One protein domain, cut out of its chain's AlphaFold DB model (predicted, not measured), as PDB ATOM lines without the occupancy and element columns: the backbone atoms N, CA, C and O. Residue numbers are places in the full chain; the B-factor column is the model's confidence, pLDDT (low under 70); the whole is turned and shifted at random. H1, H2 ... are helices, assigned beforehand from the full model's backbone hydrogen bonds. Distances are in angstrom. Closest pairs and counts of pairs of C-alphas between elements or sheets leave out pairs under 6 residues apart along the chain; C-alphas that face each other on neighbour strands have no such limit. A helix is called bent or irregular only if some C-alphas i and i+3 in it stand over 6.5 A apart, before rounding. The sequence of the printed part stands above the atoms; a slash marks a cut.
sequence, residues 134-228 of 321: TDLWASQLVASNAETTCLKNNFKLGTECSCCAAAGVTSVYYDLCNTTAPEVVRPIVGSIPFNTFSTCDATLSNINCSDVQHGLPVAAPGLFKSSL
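Overview. This is residues 134 to 228 of the 321 residues of an uncharacterized protein of Microthyrium microscopicum (UniProt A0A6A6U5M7). Two long helices, H1 and H2, run side by side as a helical hairpin; the short H3 crosses the end where H1 begins, and two small helices, H4 and H5, pack on H2. A stretch with no named element, residues 205 to 228, ends the printed part. The printed part has 95 residues, with five named helices in the order H1 to H5 and no named strand: all helix. It is compact, with a radius of gyration of the C-alphas of 12.4 A, and spans 35 by 25 by 18 A.

Along the chain. H1, residues 134 to 153, begins with C-alpha 134 at (-1.129, 5.447, 17.536) and is 28.5 A long. H2, residues 155 to 177, is 32.0 A long, with a kink of 25 degrees near residue 162; it is irregular, C-alphas 156 and 159 being 8.1 A apart. H3, residues 182 to 189, measures 10.0 A and is only just irregular, with C-alphas 184 and 187 6.6 A apart. H4 is residues 194 to 197, 5.0 A, and H5 residues 201 to 204, 5.3 A, ending with C-alpha 204 at (6.869, -6.812, -4.415).

Arrangement. H2 is the hub. H1 and H2 touch at a shallow tilt of 9 degrees, opposite ways; their closest C-alphas, of Ala 143 and Ala 165, are 4.8 A apart. H1 touches H3 with residues 134 to 140 alone, about perpendicular at 76 degrees, closest at the C-alphas of Trp 137 and Val 189, 4.6 A. H2 touches H4 with residues 162 to 170 alone, closest at the C-alphas of Ala 166 and Phe 197, 5.2 A. H2 touches H5 with residues 159 to 164 alone, closest at the C-alphas of Glu 160 and Thr 203, 6.4 A. H2 and H3 are only just apart, at 8.4 A. In H1 every O i to N i+4 pair is within hydrogen-bond range, in H2 17 of 19 and in H3 2 of 4; H4 and H5 are too short for such a pair.

Size, cuts and confidence. The C-alphas of Asn 154 and Thr 179, the two farthest apart, are 36.8 A apart. The printed part has no cut, and the four links between helices are tight. Mean pLDDT of the printed part is 81.0; residues 212 to 226 are under 70.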
ATOM      1  N   THR A 134       0.118   5.037  18.213       92.44
ATOM      2  CA  THR A 134      -1.129   5.447  17.536       92.44
ATOM      3  C   THR A 134      -0.977   5.468  16.015       92.44
ATOM      4  O   THR A 134      -1.849   4.949  15.318       92.44
ATOM      5  N   ASP A 135       0.153   5.963  15.503       89.88
ATOM      6  CA  ASP A 135       0.483   5.946  14.069       89.88
ATOM      7  C   ASP A 135       0.660   4.510  13.548       89.88
ATOM      8  O   ASP A 135       0.155   4.164  12.475       89.88
ATOM      9  N   LEU A 136       1.329   3.642  14.317       90.12
ATOM     10  CA  LEU A 136       1.508   2.238  13.943       90.12
ATOM     11  C   LEU A 136       0.174   1.469  13.933       90.12
ATOM     12  O   LEU A 136      -0.098   0.731  12.987       90.12
ATOM     13  N   TRP A 137      -0.681   1.666  14.943       91.25
ATOM     14  CA  TRP A 137      -2.024   1.073  14.986       91.25
ATOM     15  C   TRP A 137      -2.902   1.568  13.829       91.25
ATOM     16  O   TRP A 137      -3.551   0.764  13.161       91.25
ATOM     17  N   ALA A 138      -2.878   2.871  13.533       88.50
ATOM     18  CA  ALA A 138      -3.625   3.431  12.410       88.50
ATOM     19  C   ALA A 138      -3.145   2.853  11.071       88.50
ATOM     20  O   ALA A 138      -3.960   2.502  10.218       88.50
ATOM     21  N   SER A 139      -1.832   2.681  10.910       86.06
ATOM     22  CA  SER A 139      -1.240   2.080   9.710       86.06
ATOM     23  C   SER A 139      -1.647   0.616   9.539       86.06
ATOM     24  O   SER A 139      -1.981   0.203   8.431       86.06
ATOM     25  N   GLN A 140      -1.702  -0.150  10.634       87.69
ATOM     26  CA  GLN A 140      -2.237  -1.513  10.628       87.69
ATOM     27  C   GLN A 140      -3.700  -1.541  10.167       87.69
ATOM     28  O   GLN A 140      -4.052  -2.346   9.305       87.69
ATOM     29  N   LEU A 141      -4.546  -0.657  10.702       85.75
ATOM     30  CA  LEU A 141      -5.962  -0.594  10.337       85.75
ATOM     31  C   LEU A 141      -6.158  -0.231   8.857       85.75
ATOM     32  O   LEU A 141      -6.924  -0.888   8.152       85.75
ATOM     33  N   VAL A 142      -5.439   0.785   8.371       84.44
ATOM     34  CA  VAL A 142      -5.485   1.204   6.962       84.44
ATOM     35  C   VAL A 142      -5.018   0.076   6.043       84.44
ATOM     36  O   VAL A 142      -5.689  -0.208   5.052       84.44
ATOM     37  N   ALA A 143      -3.920  -0.606   6.382       84.00
ATOM     38  CA  ALA A 143      -3.415  -1.726   5.595       84.00
ATOM     39  C   ALA A 143      -4.414  -2.891   5.534       84.00
ATOM     40  O   ALA A 143      -4.671  -3.407   4.449       84.00
ATOM     41  N   SER A 144      -5.038  -3.265   6.656       85.81
ATOM     42  CA  SER A 144      -6.054  -4.327   6.690       85.81
ATOM     43  C   SER A 144      -7.315  -3.979   5.884       85.81
ATOM     44  O   SER A 144      -7.859  -4.828   5.170       85.81
ATOM     45  N   ASN A 145      -7.772  -2.725   5.943       84.31
ATOM     46  CA  ASN A 145      -8.915  -2.261   5.150       84.31
ATOM     47  C   ASN A 145      -8.596  -2.232   3.651       84.31
ATOM     48  O   ASN A 145      -9.423  -2.627   2.821       84.31
ATOM     49  N   ALA A 146      -7.390  -1.797   3.300       82.06
ATOM     50  CA  ALA A 146      -6.933  -1.779   1.923       82.06
ATOM     51  C   ALA A 146      -6.738  -3.196   1.360       82.06
ATOM     52  O   ALA A 146      -7.179  -3.465   0.245       82.06
ATOM     53  N   GLU A 147      -6.197  -4.135   2.144       85.38
ATOM     54  CA  GLU A 147      -6.113  -5.554   1.770       85.38
ATOM     55  C   GLU A 147      -7.502  -6.126   1.471       85.38
ATOM     56  O   GLU A 147      -7.731  -6.709   0.411       85.38
ATOM     57  N   THR A 148      -8.460  -5.887   2.369       86.25
ATOM     58  CA  THR A 148      -9.849  -6.334   2.204       86.25
ATOM     59  C   THR A 148     -10.481  -5.751   0.940       86.25
ATOM     60  O   THR A 148     -11.181  -6.452   0.209       86.25
ATOM     61  N   THR A 149     -10.240  -4.472   0.664       84.12
ATOM     62  CA  THR A 149     -10.757  -3.793  -0.533       84.12
ATOM     63  C   THR A 149     -10.135  -4.364  -1.807       84.12
ATOM     64  O   THR A 149     -10.851  -4.671  -2.759       84.12
ATOM     65  N   CYS A 150      -8.822  -4.590  -1.800       84.38
ATOM     66  CA  CYS A 150      -8.085  -5.214  -2.895       84.38
ATOM     67  C   CYS A 150      -8.628  -6.625  -3.206       84.38
ATOM     68  O   CYS A 150      -8.970  -6.922  -4.353       84.38
ATOM     69  N   LEU A 151      -8.840  -7.454  -2.177       85.88
ATOM     70  CA  LEU A 151      -9.430  -8.792  -2.310       85.88
ATOM     71  C   LEU A 151     -10.872  -8.768  -2.836       85.88
ATOM     72  O   LEU A 151     -11.243  -9.616  -3.649       85.88
ATOM     73  N   LYS A 152     -11.688  -7.802  -2.392       85.88
ATOM     74  CA  LYS A 152     -13.066  -7.616  -2.881       85.88
ATOM     75  C   LYS A 152     -13.097  -7.240  -4.361       85.88
ATOM     76  O   LYS A 152     -13.950  -7.742  -5.089       85.88
ATOM     77  N   ASN A 153     -12.172  -6.388  -4.800       83.38
ATOM     78  CA  ASN A 153     -12.083  -5.959  -6.193       83.38
ATOM     79  C   ASN A 153     -11.617  -7.097  -7.107       83.38
ATOM     80  O   ASN A 153     -12.150  -7.269  -8.203       83.38
ATOM     81  N   ASN A 154     -10.634  -7.887  -6.665       83.00
ATOM     82  CA  ASN A 154     -10.164  -9.043  -7.415       83.00
ATOM     83  C   ASN A 154      -9.520 -10.092  -6.501       83.00
ATOM     84  O   ASN A 154      -8.335 -10.022  -6.178       83.00
ATOM     85  N   PHE A 155     -10.278 -11.136  -6.168       84.44
ATOM     86  CA  PHE A 155      -9.813 -12.224  -5.300       84.44
ATOM     87  C   PHE A 155      -8.576 -12.968  -5.835       84.44
ATOM     88  O   PHE A 155      -7.893 -13.647  -5.073       84.44
ATOM     89  N   LYS A 156      -8.283 -12.869  -7.142       86.00
ATOM     90  CA  LYS A 156      -7.104 -13.502  -7.751       86.00
ATOM     91  C   LYS A 156      -5.797 -12.810  -7.367       86.00
ATOM     92  O   LYS A 156      -4.756 -13.432  -7.517       86.00
ATOM     93  N   LEU A 157      -5.861 -11.576  -6.864       85.06
ATOM     94  CA  LEU A 157      -4.702 -10.790  -6.430       85.06
ATOM     95  C   LEU A 157      -4.337 -11.039  -4.962       85.06
ATOM     96  O   LEU A 157      -3.725 -10.190  -4.323       85.06
ATOM     97  N   GLY A 158      -4.772 -12.160  -4.377       86.94
ATOM     98  CA  GLY A 158      -4.665 -12.362  -2.934       86.94
ATOM     99  C   GLY A 158      -3.242 -12.235  -2.400       86.94
ATOM    100  O   GLY A 158      -3.025 -11.568  -1.392       86.94
ATOM    101  N   THR A 159      -2.263 -12.798  -3.106       89.38
ATOM    102  CA  THR A 159      -0.854 -12.704  -2.711       89.38
ATOM    103  C   THR A 159      -0.325 -11.276  -2.831       89.38
ATOM    104  O   THR A 159       0.353 -10.806  -1.923       89.38
ATOM    105  N   GLU A 160      -0.653 -10.562  -3.904       87.00
ATOM    106  CA  GLU A 160      -0.267  -9.171  -4.133       87.00
ATOM    107  C   GLU A 160      -0.861  -8.250  -3.062       87.00
ATOM    108  O   GLU A 160      -0.129  -7.475  -2.442       87.00
ATOM    109  N   CYS A 161      -2.163  -8.386  -2.786       86.62
ATOM    110  CA  CYS A 161      -2.873  -7.606  -1.776       86.62
ATOM    111  C   CYS A 161      -2.244  -7.802  -0.386       86.62
ATOM    112  O   CYS A 161      -1.877  -6.826   0.272       86.62
ATOM    113  N   SER A 162      -2.065  -9.058   0.042       88.31
ATOM    114  CA  SER A 162      -1.465  -9.370   1.343       88.31
ATOM    115  C   SER A 162      -0.013  -8.907   1.432       88.31
ATOM    116  O   SER A 162       0.411  -8.418   2.477       88.31
ATOM    117  N   CYS A 163       0.757  -9.013   0.347       88.75
ATOM    118  CA  CYS A 163       2.147  -8.573   0.335       88.75
ATOM    119  C   CYS A 163       2.297  -7.060   0.429       88.75
ATOM    120  O   CYS A 163       3.142  -6.583   1.185       88.75
ATOM    121  N   CYS A 164       1.463  -6.303  -0.276       85.88
ATOM    122  CA  CYS A 164       1.447  -4.850  -0.173       85.88
ATOM    123  C   CYS A 164       1.000  -4.373   1.214       85.88
ATOM    124  O   CYS A 164       1.624  -3.478   1.784       85.88
ATOM    125  N   ALA A 165      -0.030  -5.000   1.792       86.44
ATOM    126  CA  ALA A 165      -0.479  -4.682   3.145       86.44
ATOM    127  C   ALA A 165       0.613  -4.991   4.176       86.44
ATOM    128  O   ALA A 165       0.929  -4.154   5.024       86.44
ATOM    129  N   ALA A 166       1.246  -6.163   4.060       88.31
ATOM    130  CA  ALA A 166       2.327  -6.560   4.944       88.31
ATOM    131  C   ALA A 166       3.536  -5.625   4.833       88.31
ATOM    132  O   ALA A 166       4.072  -5.206   5.857       88.31
ATOM    133  N   ALA A 167       3.914  -5.243   3.612       85.62
ATOM    134  CA  ALA A 167       4.991  -4.293   3.366       85.62
ATOM    135  C   ALA A 167       4.730  -2.940   4.027       85.62
ATOM    136  O   ALA A 167       5.610  -2.435   4.720       85.62
ATOM    137  N   GLY A 168       3.519  -2.394   3.875       83.69
ATOM    138  CA  GLY A 168       3.145  -1.110   4.466       83.69
ATOM    139  C   GLY A 168       3.192  -1.111   5.996       83.69
ATOM    140  O   GLY A 168       3.745  -0.197   6.601       83.69
ATOM    141  N   VAL A 169       2.664  -2.147   6.655       87.12
ATOM    142  CA  VAL A 169       2.728  -2.224   8.128       87.12
ATOM    143  C   VAL A 169       4.160  -2.439   8.604       87.12
ATOM    144  O   VAL A 169       4.612  -1.787   9.546       87.12
ATOM    145  N   THR A 170       4.882  -3.372   7.980       88.00
ATOM    146  CA  THR A 170       6.244  -3.706   8.390       88.00
ATOM    147  C   THR A 170       7.184  -2.516   8.212       88.00
ATOM    148  O   THR A 170       7.984  -2.266   9.111       88.00
ATOM    149  N   SER A 171       7.056  -1.734   7.135       85.12
ATOM    150  CA  SER A 171       7.850  -0.516   6.952       85.12
ATOM    151  C   SER A 171       7.597   0.502   8.058       85.12
ATOM    152  O   SER A 171       8.539   0.953   8.701       85.12
ATOM    153  N   VAL A 172       6.324   0.776   8.365       86.69
ATOM    154  CA  VAL A 172       5.954   1.712   9.435       86.69
ATOM    155  C   VAL A 172       6.472   1.239  10.795       86.69
ATOM    156  O   VAL A 172       6.924   2.051  11.600       86.69
ATOM    157  N   TYR A 173       6.466  -0.071  11.063       89.50
ATOM    158  CA  TYR A 173       7.063  -0.609  12.284       89.50
ATOM    159  C   TYR A 173       8.565  -0.296  12.383       89.50
ATOM    160  O   TYR A 173       9.020   0.108  13.454       89.50
ATOM    161  N   TYR A 174       9.337  -0.452  11.303       87.88
ATOM    162  CA  TYR A 174      10.765  -0.115  11.325       87.88
ATOM    163  C   TYR A 174      11.013   1.393  11.394       87.88
ATOM    164  O   TYR A 174      11.974   1.815  12.030       87.88
ATOM    165  N   ASP A 175      10.135   2.212  10.826       86.31
ATOM    166  CA  ASP A 175      10.280   3.666  10.910       86.31
ATOM    167  C   ASP A 175       9.972   4.192  12.320       86.31
ATOM    168  O   ASP A 175      10.657   5.082  12.824       86.31
ATOM    169  N   LEU A 176       8.946   3.642  12.976       88.19
ATOM    170  CA  LEU A 176       8.425   4.186  14.233       88.19
ATOM    171  C   LEU A 176       8.891   3.437  15.480       88.19
ATOM    172  O   LEU A 176       8.903   4.018  16.562       88.19
ATOM    173  N   CYS A 177       9.205   2.145  15.367       90.69
ATOM    174  CA  CYS A 177       9.339   1.235  16.506       90.69
ATOM    175  C   CYS A 177      10.519   0.254  16.367       90.69
ATOM    176  O   CYS A 177      10.553  -0.752  17.080       90.69
ATOM    177  N   ASN A 178      11.514   0.550  15.517       88.44
ATOM    178  CA  ASN A 178      12.694  -0.301  15.277       88.44
ATOM    179  C   ASN A 178      13.481  -0.706  16.530       88.44
ATOM    180  O   ASN A 178      14.159  -1.724  16.511       88.44
ATOM    181  N   THR A 179      13.419   0.057  17.619       90.81
ATOM    182  CA  THR A 179      14.118  -0.274  18.873       90.81
ATOM    183  C   THR A 179      13.320  -1.205  19.790       90.81
ATOM    184  O   THR A 179      13.893  -1.838  20.682       90.81
ATOM    185  N   THR A 180      12.011  -1.347  19.560       92.00
ATOM    186  CA  THR A 180      11.093  -2.088  20.434       92.00
ATOM    187  C   THR A 180      10.823  -3.484  19.900       92.00
ATOM    188  O   THR A 180      10.441  -3.633  18.748       92.00
ATOM    189  N   ALA A 181      10.946  -4.518  20.733       92.38
ATOM    190  CA  ALA A 181      10.698  -5.889  20.297       92.38
ATOM    191  C   ALA A 181       9.227  -6.100  19.860       92.38
ATOM    192  O   ALA A 181       8.309  -5.670  20.575       92.38
ATOM    193  N   PRO A 182       8.961  -6.808  18.742       89.62
ATOM    194  CA  PRO A 182       7.608  -7.033  18.230       89.62
ATOM    195  C   PRO A 182       6.620  -7.616  19.239       89.62
ATOM    196  O   PRO A 182       5.431  -7.296  19.211       89.62
ATOM    197  N   GLU A 183       7.089  -8.463  20.160       89.88
ATOM    198  CA  GLU A 183       6.221  -9.123  21.141       89.88
ATOM    199  C   GLU A 183       5.594  -8.139  22.139       89.88
ATOM    200  O   GLU A 183       4.543  -8.439  22.714       89.88
ATOM    201  N   VAL A 184       6.230  -6.979  22.333       89.94
ATOM    202  CA  VAL A 184       5.773  -5.884  23.204       89.94
ATOM    203  C   VAL A 184       4.720  -5.033  22.493       89.94
ATOM    204  O   VAL A 184       3.745  -4.609  23.108       89.94
ATOM    205  N   VAL A 185       4.897  -4.842  21.184       90.00
ATOM    206  CA  VAL A 185       4.035  -4.051  20.294       90.00
ATOM    207  C   VAL A 185       2.733  -4.778  19.966       90.00
ATOM    208  O   VAL A 185       1.646  -4.202  20.063       90.00
ATOM    209  N   ARG A 186       2.828  -6.082  19.689       88.44
ATOM    210  CA  ARG A 186       1.704  -6.945  19.308       88.44
ATOM    211  C   ARG A 186       0.436  -6.817  20.162       88.44
ATOM    212  O   ARG A 186      -0.635  -6.726  19.579       88.44
ATOM    213  N   PRO A 187       0.479  -6.836  21.507       86.31
ATOM    214  CA  PRO A 187      -0.741  -6.761  22.306       86.31
ATOM    215  C   PRO A 187      -1.472  -5.412  22.258       86.31
ATOM    216  O   PRO A 187      -2.531  -5.337  22.870       86.31
ATOM    217  N   ILE A 188      -0.903  -4.376  21.632       86.38
ATOM    218  CA  ILE A 188      -1.492  -3.030  21.541       86.38
ATOM    219  C   ILE A 188      -1.926  -2.749  20.105       86.38
ATOM    220  O   ILE A 188      -3.089  -2.463  19.859       86.38
ATOM    221  N   VAL A 189      -0.992  -2.849  19.154       85.94
ATOM    222  CA  VAL A 189      -1.256  -2.475  17.753       85.94
ATOM    223  C   VAL A 189      -1.664  -3.660  16.886       85.94
ATOM    224  O   VAL A 189      -2.292  -3.481  15.849       85.94
ATOM    225  N   GLY A 190      -1.298  -4.870  17.313       86.50
ATOM    226  CA  GLY A 190      -1.558  -6.108  16.596       86.50
ATOM    227  C   GLY A 190      -0.378  -6.830  16.024       86.50
ATOM    228  O   GLY A 190       0.774  -6.423  16.147       86.50
ATOM    229  N   SER A 191      -0.691  -7.988  15.450       85.88
ATOM    230  CA  SER A 191       0.303  -8.839  14.817       85.88
ATOM    231  C   SER A 191       0.896  -8.125  13.612       85.88
ATOM    232  O   SER A 191       0.262  -8.036  12.567       85.88
ATOM    233  N   ILE A 192       2.141  -7.674  13.758       86.19
ATOM    234  CA  ILE A 192       2.933  -7.181  12.637       86.19
ATOM    235  C   ILE A 192       3.192  -8.365  11.688       86.19
ATOM    236  O   ILE A 192       3.698  -9.403  12.139       86.19
ATOM    237  N   PRO A 193       2.858  -8.255  10.392       86.94
ATOM    238  CA  PRO A 193       2.822  -9.380   9.457       86.94
ATOM    239  C   PRO A 193       4.213  -9.781   8.930       86.94
ATOM    240  O   PRO A 193       4.382 -10.032   7.740       86.94
ATOM    241  N   PHE A 194       5.217  -9.902   9.808       85.38
ATOM    242  CA  PHE A 194       6.594 -10.250   9.426       85.38
ATOM    243  C   PHE A 194       6.691 -11.564   8.651       85.38
ATOM    244  O   PHE A 194       7.452 -11.649   7.693       85.38
ATOM    245  N   ASN A 195       5.922 -12.587   9.044       85.19
ATOM    246  CA  ASN A 195       5.944 -13.887   8.369       85.19
ATOM    247  C   ASN A 195       5.462 -13.762   6.919       85.19
ATOM    248  O   ASN A 195       6.147 -14.231   6.014       85.19
ATOM    249  N   THR A 196       4.335 -13.079   6.704       84.69
ATOM    250  CA  THR A 196       3.799 -12.798   5.367       84.69
ATOM    251  C   THR A 196       4.776 -11.949   4.566       84.69
ATOM    252  O   THR A 196       5.163 -12.335   3.470       84.69
ATOM    253  N   PHE A 197       5.263 -10.844   5.141       84.50
ATOM    254  CA  PHE A 197       6.235  -9.972   4.485       84.50
ATOM    255  C   PHE A 197       7.495 -10.735   4.052       84.50
ATOM    256  O   PHE A 197       8.030 -10.517   2.969       84.50
ATOM    257  N   SER A 198       7.936 -11.705   4.857       84.56
ATOM    258  CA  SER A 198       9.147 -12.479   4.592       84.56
ATOM    259  C   SER A 198       9.097 -13.363   3.337       84.56
ATOM    260  O   SER A 198      10.147 -13.855   2.919       84.56
ATOM    261  N   THR A 199       7.908 -13.573   2.764       88.44
ATOM    262  CA  THR A 199       7.683 -14.318   1.517       88.44
ATOM    263  C   THR A 199       7.343 -13.406   0.334       88.44
ATOM    264  O   THR A 199       7.072 -13.902  -0.754       88.44
ATOM    265  N   CYS A 200       7.340 -12.084   0.529       87.62
ATOM    266  CA  CYS A 200       6.803 -11.124  -0.433       87.62
ATOM    267  C   CYS A 200       7.832 -10.513  -1.385       87.62
ATOM    268  O   CYS A 200       7.423  -9.847  -2.329       87.62
ATOM    269  N   ASP A 201       9.132 -10.756  -1.193       86.31
ATOM    270  CA  ASP A 201      10.197 -10.134  -1.996       86.31
ATOM    271  C   ASP A 201       9.988 -10.322  -3.510       86.31
ATOM    272  O   ASP A 201      10.068  -9.362  -4.276       86.31
ATOM    273  N   ALA A 202       9.665 -11.545  -3.951       86.44
ATOM    274  CA  ALA A 202       9.428 -11.840  -5.367       86.44
ATOM    275  C   ALA A 202       8.177 -11.134  -5.914       86.44
ATOM    276  O   ALA A 202       8.183 -10.648  -7.043       86.44
ATOM    277  N   THR A 203       7.117 -11.049  -5.112       86.88
ATOM    278  CA  THR A 203       5.868 -10.378  -5.485       86.88
ATOM    279  C   THR A 203       6.076  -8.868  -5.578       86.88
ATOM    280  O   THR A 203       5.815  -8.278  -6.621       86.88
ATOM    281  N   LEU A 204       6.629  -8.257  -4.526       82.56
ATOM    282  CA  LEU A 204       6.869  -6.812  -4.415       82.56
ATOM    283  C   LEU A 204       7.882  -6.290  -5.440       82.56
ATOM    284  O   LEU A 204       7.834  -5.120  -5.798       82.56
ATOM    285  N   SER A 205       8.767  -7.148  -5.956       83.62
ATOM    286  CA  SER A 205       9.685  -6.780  -7.044       83.62
ATOM    287  C   SER A 205       8.982  -6.546  -8.388       83.62
ATOM    288  O   SER A 205       9.557  -5.915  -9.269       83.62
ATOM    289  N   ASN A 206       7.765  -7.072  -8.565       83.12
ATOM    290  CA  ASN A 206       7.047  -7.079  -9.843       83.12
ATOM    291  C   ASN A 206       5.758  -6.249  -9.833       83.12
ATOM    292  O   ASN A 206       5.091  -6.158 -10.862       83.12
ATOM    293  N   ILE A 207       5.392  -5.664  -8.690       78.31
ATOM    294  CA  ILE A 207       4.151  -4.903  -8.537       78.31
ATOM    295  C   ILE A 207       4.423  -3.535  -7.925       78.31
ATOM    296  O   ILE A 207       5.332  -3.364  -7.116       78.31
ATOM    297  N   ASN A 208       3.575  -2.570  -8.266       78.69
ATOM    298  CA  ASN A 208       3.518  -1.293  -7.581       78.69
ATOM    299  C   ASN A 208       2.257  -1.247  -6.711       78.69
ATOM    300  O   ASN A 208       1.142  -1.120  -7.212       78.69
ATOM    301  N   CYS A 209       2.433  -1.312  -5.391       77.69
ATOM    302  CA  CYS A 209       1.323  -1.280  -4.433       77.69
ATOM    303  C   CYS A 209       0.477   0.005  -4.502       77.69
ATOM    304  O   CYS A 209      -0.648   0.014  -4.005       77.69
ATOM    305  N   SER A 210       1.008   1.074  -5.110       71.81
ATOM    306  CA  SER A 210       0.306   2.350  -5.300       71.81
ATOM    307  C   SER A 210      -0.576   2.407  -6.552       71.81
ATOM    308  O   SER A 210      -1.343   3.361  -6.704       71.81
ATOM    309  N   ASP A 211      -0.517   1.405  -7.435       72.50
ATOM    310  CA  ASP A 211      -1.390   1.366  -8.605       72.50
ATOM    311  C   ASP A 211      -2.853   1.248  -8.145       72.50
ATOM    312  O   ASP A 211      -3.195   0.480  -7.247       72.50
ATOM    313  N   VAL A 212      -3.730   2.036  -8.769       49.22
ATOM    314  CA  VAL A 212      -5.113   2.337  -8.338       49.22
ATOM    315  C   VAL A 212      -6.000   1.088  -8.144       49.22
ATOM    316  O   VAL A 212      -7.044   1.163  -7.504       49.22
ATOM    317  N   GLN A 213      -5.583  -0.081  -8.646       52.53
ATOM    318  CA  GLN A 213      -6.264  -1.365  -8.421       52.53
ATOM    319  C   GLN A 213      -5.971  -1.995  -7.055       52.53
ATOM    320  O   GLN A 213      -6.762  -2.807  -6.577       52.53
ATOM    321  N   HIS A 214      -4.866  -1.612  -6.420       57.81
ATOM    322  CA  HIS A 214      -4.439  -2.174  -5.150       57.81
ATOM    323  C   HIS A 214      -4.870  -1.317  -3.962       57.81
ATOM    324  O   HIS A 214      -5.115  -1.884  -2.908       57.81
ATOM    325  N   GLY A 215      -5.046   0.006  -4.113       53.66
ATOM    326  CA  GLY A 215      -5.601   0.880  -3.061       53.66
ATOM    327  C   GLY A 215      -4.855   0.821  -1.719       53.66
ATOM    328  O   GLY A 215      -5.399   1.220  -0.690       53.66
ATOM    329  N   LEU A 216      -3.637   0.279  -1.724       60.38
ATOM    330  CA  LEU A 216      -2.858  -0.047  -0.540       60.38
ATOM    331  C   LEU A 216      -1.972   1.139  -0.162       60.38
ATOM    332  O   LEU A 216      -1.502   1.856  -1.050       60.38
ATOM    333  N   PRO A 217      -1.751   1.380   1.147       54.84
ATOM    334  CA  PRO A 217      -0.827   2.415   1.577       54.84
ATOM    335  C   PRO A 217       0.526   2.153   0.915       54.84
ATOM    336  O   PRO A 217       0.998   1.015   0.883       54.84
ATOM    337  N   VAL A 218       1.104   3.201   0.329       52.03
ATOM    338  CA  VAL A 218       2.360   3.119  -0.417       52.03
ATOM    339  C   VAL A 218       3.427   2.562   0.523       52.03
ATOM    340  O   VAL A 218       3.883   3.262   1.425       52.03
ATOM    341  N   ALA A 219       3.812   1.298   0.336       50.81
ATOM    342  CA  ALA A 219       5.033   0.787   0.936       50.81
ATOM    343  C   ALA A 219       6.174   1.680   0.444       50.81
ATOM    344  O   ALA A 219       6.236   1.986  -0.751       50.81
ATOM    345  N   ALA A 220       7.043   2.142   1.346       50.59
ATOM    346  CA  ALA A 220       8.156   2.975   0.919       50.59
ATOM    347  C   ALA A 220       8.958   2.224  -0.174       50.59
ATOM    348  O   ALA A 220       9.245   1.031  -0.012       50.59
ATOM    349  N   PRO A 221       9.252   2.870  -1.320       44.22
ATOM    350  CA  PRO A 221       9.882   2.199  -2.453       44.22
ATOM    351  C   PRO A 221      11.183   1.505  -2.037       44.22
ATOM    352  O   PRO A 221      12.040   2.125  -1.411       44.22
ATOM    353  N   GLY A 222      11.343   0.229  -2.400       49.38
ATOM    354  CA  GLY A 222      12.569  -0.532  -2.125       49.38
ATOM    355  C   GLY A 222      12.636  -1.226  -0.760       49.38
ATOM    356  O   GLY A 222      13.705  -1.707  -0.390       49.38
ATOM    357  N   LEU A 223      11.528  -1.316  -0.020       59.38
ATOM    358  CA  LEU A 223      11.444  -2.173   1.164       59.38
ATOM    359  C   LEU A 223      11.349  -3.649   0.778       59.38
ATOM    360  O   LEU A 223      10.279  -4.173   0.476       59.38
ATOM    361  N   PHE A 224      12.490  -4.326   0.850       65.00
ATOM    362  CA  PHE A 224      12.600  -5.776   0.759       65.00
ATOM    363  C   PHE A 224      12.955  -6.350   2.126       65.00
ATOM    364  O   PHE A 224      13.572  -5.678   2.955       65.00
ATOM    365  N   LYS A 225      12.642  -7.624   2.364       67.44
ATOM    366  CA  LYS A 225      13.100  -8.326   3.572       67.44
ATOM    367  C   LYS A 225      14.613  -8.213   3.744       67.44
ATOM    368  O   LYS A 225      15.096  -8.028   4.858       67.44
ATOM    369  N   SER A 226      15.355  -8.317   2.644       65.38
ATOM    370  CA  SER A 226      16.818  -8.239   2.618       65.38
ATOM    371  C   SER A 226      17.378  -6.881   3.051       65.38
ATOM    372  O   SER A 226      18.521  -6.821   3.493       65.38
ATOM    373  N   SER A 227      16.590  -5.807   2.954       70.75
ATOM    374  CA  SER A 227      16.981  -4.454   3.362       70.75
ATOM    375  C   SER A 227      16.476  -4.071   4.755       70.75
ATOM    376  O   SER A 227      16.743  -2.958   5.207       70.75
ATOM    377  N   LEU A 228      15.738  -4.953   5.438       73.69
ATOM    378  CA  LEU A 228      15.226  -4.667   6.772       73.69
ATOM    379  C   LEU A 228      16.337  -4.681   7.818       73.69
ATOM    380  O   LEU A 228      17.186  -5.575   7.858       73.69
TER     381      LEU A 228